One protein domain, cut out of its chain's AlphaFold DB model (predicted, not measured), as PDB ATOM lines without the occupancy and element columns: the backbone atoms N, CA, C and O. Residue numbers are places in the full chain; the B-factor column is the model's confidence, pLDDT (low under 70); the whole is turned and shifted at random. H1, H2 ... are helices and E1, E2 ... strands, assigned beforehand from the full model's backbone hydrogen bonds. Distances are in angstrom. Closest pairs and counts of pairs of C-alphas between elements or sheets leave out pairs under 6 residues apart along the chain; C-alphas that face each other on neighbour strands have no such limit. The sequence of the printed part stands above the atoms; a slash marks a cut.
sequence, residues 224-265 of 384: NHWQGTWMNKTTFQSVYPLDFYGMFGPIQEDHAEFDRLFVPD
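This is residues 224 to 265 of the 384 residues of an uncharacterized protein of Absidia repens (UniProt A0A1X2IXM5). A ribbon of two antiparallel strands, E1 and E2 side by side, ends where two short helices begin: H1 starts directly after E1, and H2 folds back from it at a steep angle. A long loop without a named element, residues 248 to 259, leads from the end of H2 back to the ribbon, where E2 pairs with E1 over its whole length. The printed part has 42 residues with two named strands and two named helices, in the order E1, H1, H2, E2; the sheet has the order E1 - E2, and the class is mixed, helices and strands. The whole is compact, with a radius of gyration of the C-alphas of 10.4 A, and elongated in outline, spanning 32 by 20 by 16 A.

E1 is residues 228 to 232, 13.1 A from first to last C-alpha, beginning with C-alpha 228 at (40.530, -18.812, -42.141). Its neighbour E2 is residues 260 to 264, 12.9 A long, ending with C-alpha 264 at (41.340, -18.391, -38.343). H1 is residues 233 to 239, 9.9 A from first to last C-alpha. H2 is residues 241 to 247, 10.0 A long, with C-alpha 247 at (32.302, -12.614, -28.212).

E1 and E2 are antiparallel neighbours, with 151 degrees between their directions. The C-alphas of Gly 228 and Pro 264 face each other at 3.9 A, and those of Asn 232 and Arg 260 at 4.3 A. N 229 and O 263 are within hydrogen-bond range at 2.8 A, as are N 261 and O 231 at 2.8 A. The closest C-alphas of H1 and E2 are those of Lys 233 and Arg 260, 5.0 A apart. H1 and H2 are close but not clearly touching; their closest C-alphas, those of Gln 237 and Phe 244, are 5.7 A apart. Their lines stand at a steep tilt of 46 degrees, and they run opposite ways. E1 and H2 are apart. In H1 and H2 every O i to N i+4 pair is within hydrogen-bond range.

The two C-alphas farthest apart are those of Asn 224 and Ile 251, 32.1 A, while the first and last printed C-alphas, those of Asn 224 and Asp 265, are 8.0 A apart. The links E1 to H1 and H1 to H2 are tight, and the link H2 to E2, with 12 residues, is long. Residues 238 to 243, of which 241 to 243 belong to H2, stand free. The printed part has no cut. The mean pLDDT of the printed part is 80.7, and residues 245 to 253 are under 70.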
ATOM      1  N   ASN A 224      49.965 -16.130 -42.109       83.38
ATOM      2  CA  ASN A 224      49.066 -17.288 -42.079       83.38
ATOM      3  C   ASN A 224      47.964 -17.175 -41.008       83.38
ATOM      4  O   ASN A 224      46.948 -17.846 -41.122       83.38
ATOM      5  N   HIS A 225      48.096 -16.293 -40.010       87.62
ATOM      6  CA  HIS A 225      47.039 -16.043 -39.020       87.62
ATOM      7  C   HIS A 225      45.814 -15.328 -39.617       87.62
ATOM      8  O   HIS A 225      44.771 -15.255 -38.974       87.62
ATOM      9  N   TRP A 226      45.931 -14.824 -40.848       83.44
ATOM     10  CA  TRP A 226      44.844 -14.189 -41.594       83.44
ATOM     11  C   TRP A 226      44.107 -15.146 -42.533       83.44
ATOM     12  O   TRP A 226      43.131 -14.751 -43.166       83.44
ATOM     13  N   GLN A 227      44.571 -16.392 -42.647       87.00
ATOM     14  CA  GLN A 227      43.854 -17.447 -43.355       87.00
ATOM     15  C   GLN A 227      42.807 -18.046 -42.422       87.00
ATOM     16  O   GLN A 227      43.049 -18.207 -41.222       87.00
ATOM     17  N   GLY A 228      41.630 -18.344 -42.959       90.62
ATOM     18  CA  GLY A 228      40.530 -18.812 -42.141       90.62
ATOM     19  C   GLY A 228      39.309 -19.235 -42.929       90.62
ATOM     20  O   GLY A 228      39.206 -19.094 -44.149       90.62
ATOM     21  N   THR A 229      38.350 -19.723 -42.162       93.12
ATOM     22  CA  THR A 229      37.116 -20.323 -42.636       93.12
ATOM     23  C   THR A 229      35.923 -19.547 -42.090       93.12
ATOM     24  O   THR A 229      35.850 -19.242 -40.904       93.12
ATOM     25  N   TRP A 230      34.932 -19.272 -42.933       94.25
ATOM     26  CA  TRP A 230      33.653 -18.716 -42.501       94.25
ATOM     27  C   TRP A 230      32.737 -19.824 -41.994       94.25
ATOM     28  O   TRP A 230      32.197 -20.605 -42.779       94.25
ATOM     29  N   MET A 231      32.521 -19.880 -40.686       94.25
ATOM     30  CA  MET A 231      31.690 -20.879 -40.019       94.25
ATOM     31  C   MET A 231      30.318 -20.308 -39.663       94.25
ATOM     32  O   MET A 231      30.216 -19.184 -39.191       94.25
ATOM     33  N   ASN A 232      29.246 -21.082 -39.842       94.06
ATOM     34  CA  ASN A 232      27.922 -20.701 -39.349       94.06
ATOM     35  C   ASN A 232      27.951 -20.471 -37.827       94.06
ATOM     36  O   ASN A 232      28.483 -21.294 -37.081       94.06
ATOM     37  N   LYS A 233      27.306 -19.397 -37.366       89.88
ATOM     38  CA  LYS A 233      27.203 -19.010 -35.954       89.88
ATOM     39  C   LYS A 233      26.755 -20.147 -35.031       89.88
ATOM     40  O   LYS A 233      27.350 -20.341 -33.976       89.88
ATOM     41  N   THR A 234      25.752 -20.928 -35.425       91.12
ATOM     42  CA  THR A 234      25.241 -22.057 -34.619       91.12
ATOM     43  C   THR A 234      26.266 -23.183 -34.479       91.12
ATOM     44  O   THR A 234      26.363 -23.820 -33.434       91.12
ATOM     45  N   THR A 235      27.066 -23.417 -35.521       92.38
ATOM     46  CA  THR A 235      28.161 -24.397 -35.490       92.38
ATOM     47  C   THR A 235      29.336 -23.866 -34.678       92.38
ATOM     48  O   THR A 235      29.916 -24.593 -33.882       92.38
ATOM     49  N   PHE A 236      29.643 -22.576 -34.791       90.44
ATOM     50  CA  PHE A 236      30.671 -21.945 -33.971       90.44
ATOM     51  C   PHE A 236      30.339 -22.031 -32.477       90.44
ATOM     52  O   PHE A 236      31.194 -22.411 -31.686       90.44
ATOM     53  N   GLN A 237      29.086 -21.767 -32.093       88.69
ATOM     54  CA  GLN A 237      28.600 -21.916 -30.715       88.69
ATOM     55  C   GLN A 237      28.853 -23.309 -30.134       88.69
ATOM     56  O   GLN A 237      29.204 -23.432 -28.962       88.69
ATOM     57  N   SER A 238      28.642 -24.359 -30.931       88.81
ATOM     58  CA  SER A 238      28.796 -25.736 -30.459       88.81
ATOM     59  C   SER A 238      30.256 -26.181 -30.416       88.81
ATOM     60  O   SER A 238      30.635 -26.923 -29.512       88.81
ATOM     61  N   VAL A 239      31.079 -25.721 -31.364       87.19
ATOM     62  CA  VAL A 239      32.494 -26.103 -31.478       87.19
ATOM     63  C   VAL A 239      33.390 -25.281 -30.542       87.19
ATOM     64  O   VAL A 239      34.329 -25.829 -29.970       87.19
ATOM     65  N   TYR A 240      33.084 -23.997 -30.346       86.19
ATOM     66  CA  TYR A 240      33.871 -23.039 -29.560       86.19
ATOM     67  C   TYR A 240      33.012 -22.327 -28.496       86.19
ATOM     68  O   TYR A 240      32.912 -21.098 -28.493       86.19
ATOM     69  N   PRO A 241      32.377 -23.060 -27.562       82.50
ATOM     70  CA  PRO A 241      31.414 -22.469 -26.631       82.50
ATOM     71  C   PRO A 241      32.036 -21.391 -25.733       82.50
ATOM     72  O   PRO A 241      31.404 -20.373 -25.476       82.50
ATOM     73  N   LEU A 242      33.280 -21.578 -25.280       81.25
ATOM     74  CA  LEU A 242      33.964 -20.608 -24.416       81.25
ATOM     75  C   LEU A 242      34.317 -19.309 -25.153       81.25
ATOM     76  O   LEU A 242      34.147 -18.230 -24.587       81.25
ATOM     77  N   ASP A 243      34.761 -19.409 -26.408       79.38
ATOM     78  CA  ASP A 243      35.079 -18.235 -27.227       79.38
ATOM     79  C   ASP A 243      33.796 -17.506 -27.650       79.38
ATOM     80  O   ASP A 243      33.760 -16.278 -27.684       79.38
ATOM     81  N   PHE A 244      32.706 -18.249 -27.881       75.94
ATOM     82  CA  PHE A 244      31.393 -17.675 -28.152       75.94
ATOM     83  C   PHE A 244      30.926 -16.760 -27.008       75.94
ATOM     84  O   PHE A 244      30.572 -15.614 -27.257       75.94
ATOM     85  N   TYR A 245      30.982 -17.198 -25.745       67.81
ATOM     86  CA  TYR A 245      30.562 -16.341 -24.623       67.81
ATOM     87  C   TYR A 245      31.421 -15.082 -24.446       67.81
ATOM     88  O   TYR A 245      30.920 -14.078 -23.949       67.81
ATOM     89  N   GLY A 246      32.697 -15.122 -24.840       63.62
ATOM     90  CA  GLY A 246      33.563 -13.940 -24.836       63.62
ATOM     91  C   GLY A 246      33.237 -12.943 -25.951       63.62
ATOM     92  O   GLY A 246      33.524 -11.758 -25.808       63.62
ATOM     93  N   MET A 247      32.627 -13.418 -27.039       65.19
ATOM     94  CA  MET A 247      32.302 -12.614 -28.212       65.19
ATOM     95  C   MET A 247      30.948 -11.905 -28.109       65.19
ATOM     96  O   MET A 247      30.806 -10.828 -28.664       65.19
ATOM     97  N   PHE A 248      29.956 -12.462 -27.408       62.94
ATOM     98  CA  PHE A 248      28.612 -11.870 -27.327       62.94
ATOM     99  C   PHE A 248      28.309 -11.368 -25.909       62.94
ATOM    100  O   PHE A 248      28.082 -12.169 -25.000       62.94
ATOM    101  N   GLY A 249      28.275 -10.044 -25.719       62.00
ATOM    102  CA  GLY A 249      27.748  -9.391 -24.519       62.00
ATOM    103  C   GLY A 249      26.213  -9.256 -24.542       62.00
ATOM    104  O   GLY A 249      25.515 -10.204 -24.914       62.00
ATOM    105  N   PRO A 250      25.622  -8.114 -24.122       55.19
ATOM    106  CA  PRO A 250      24.185  -7.864 -24.291       55.19
ATOM    107  C   PRO A 250      23.749  -8.139 -25.743       55.19
ATOM    108  O   PRO A 250      24.565  -8.009 -26.647       55.19
ATOM    109  N   ILE A 251      22.458  -8.430 -25.980       53.88
ATOM    110  CA  ILE A 251      21.816  -8.806 -27.278       53.88
ATOM    111  C   ILE A 251      22.258  -7.967 -28.508       53.88
ATOM    112  O   ILE A 251      22.030  -8.343 -29.650       53.88
ATOM    113  N   GLN A 252      22.887  -6.824 -28.274       53.81
ATOM    114  CA  GLN A 252      23.316  -5.825 -29.233       53.81
ATOM    115  C   GLN A 252      24.718  -6.040 -29.846       53.81
ATOM    116  O   GLN A 252      25.093  -5.238 -30.698       53.81
ATOM    117  N   GLU A 253      25.485  -7.048 -29.420       63.28
ATOM    118  CA  GLU A 253      26.869  -7.315 -29.867       63.28
ATOM    119  C   GLU A 253      26.939  -8.560 -30.772       63.28
ATOM    120  O   GLU A 253      27.663  -9.514 -30.494       63.28
ATOM    121  N   ASP A 254      26.125  -8.605 -31.834       70.44
ATOM    122  CA  ASP A 254      26.194  -9.702 -32.804       70.44
ATOM    123  C   ASP A 254      27.346  -9.483 -33.796       70.44
ATOM    124  O   ASP A 254      27.232  -8.700 -34.739       70.44
ATOM    125  N   HIS A 255      28.468 -10.169 -33.581       74.12
ATOM    126  CA  HIS A 255      29.638 -10.112 -34.466       74.12
ATOM    127  C   HIS A 255      29.526 -11.016 -35.704       74.12
ATOM    128  O   HIS A 255      30.475 -11.109 -36.482       74.12
ATOM    129  N   ALA A 256      28.402 -11.716 -35.894       78.06
ATOM    130  CA  ALA A 256      28.218 -12.567 -37.059       78.06
ATOM    131  C   ALA A 256      27.815 -11.750 -38.295       78.06
ATOM    132  O   ALA A 256      26.822 -11.027 -38.282       78.06
ATOM    133  N   GLU A 257      28.537 -11.949 -39.392       76.94
ATOM    134  CA  GLU A 257      28.211 -11.398 -40.704       76.94
ATOM    135  C   GLU A 257      27.454 -12.459 -41.508       76.94
ATOM    136  O   GLU A 257      27.947 -13.570 -41.712       76.94
ATOM    137  N   PHE A 258      26.220 -12.162 -41.926       77.31
ATOM    138  CA  PHE A 258      25.312 -13.138 -42.557       77.31
ATOM    139  C   PHE A 258      25.192 -14.474 -41.791       77.31
ATOM    140  O   PHE A 258      25.256 -15.551 -42.390       77.31
ATOM    141  N   ASP A 259      25.032 -14.406 -40.463       83.44
ATOM    142  CA  ASP A 259      24.989 -15.570 -39.561       83.44
ATOM    143  C   ASP A 259      26.260 -16.442 -39.613       83.44
ATOM    144  O   ASP A 259      26.230 -17.642 -39.307       83.44
ATOM    145  N   ARG A 260      27.398 -15.856 -40.000       87.75
ATOM    146  CA  ARG A 260      28.702 -16.518 -40.060       87.75
ATOM    147  C   ARG A 260      29.766 -15.740 -39.303       87.75
ATOM    148  O   ARG A 260      29.721 -14.524 -39.185       87.75
ATOM    149  N   LEU A 261      30.745 -16.475 -38.805       89.00
ATOM    150  CA  LEU A 261      31.887 -15.976 -38.058       89.00
ATOM    151  C   LEU A 261      33.158 -16.431 -38.760       89.00
ATOM    152  O   LEU A 261      33.242 -17.572 -39.224       89.00
ATOM    153  N   PHE A 262      34.137 -15.538 -38.850       90.38
ATOM    154  CA  PHE A 262      35.446 -15.878 -39.385       90.38
ATOM    155  C   PHE A 262      36.267 -16.607 -38.318       90.38
ATOM    156  O   PHE A 262      36.455 -16.096 -37.216       90.38
ATOM    157  N   VAL A 263      36.751 -17.801 -38.652       91.81
ATOM    158  CA  VAL A 263      37.553 -18.657 -37.773       91.81
ATOM    159  C   VAL A 263      38.933 -18.821 -38.400       91.81
ATOM    160  O   VAL A 263      39.037 -19.502 -39.421       91.81
ATOM    161  N   PRO A 264      39.988 -18.212 -37.833       91.56
ATOM    162  CA  PRO A 264      41.340 -18.391 -38.343       91.56
ATOM    163  C   PRO A 264      41.785 -19.855 -38.281       91.56
ATOM    164  O   PRO A 264      41.483 -20.579 -37.334       91.56
ATOM    165  N   ASP A 265      42.529 -20.295 -39.291       89.19
ATOM    166  CA  ASP A 265      42.902 -21.705 -39.436       89.19
ATOM    167  C   ASP A 265      44.058 -22.107 -38.507       89.19
ATOM    168  O   ASP A 265      44.146 -23.255 -38.067       89.19
TER     169      ASP A 265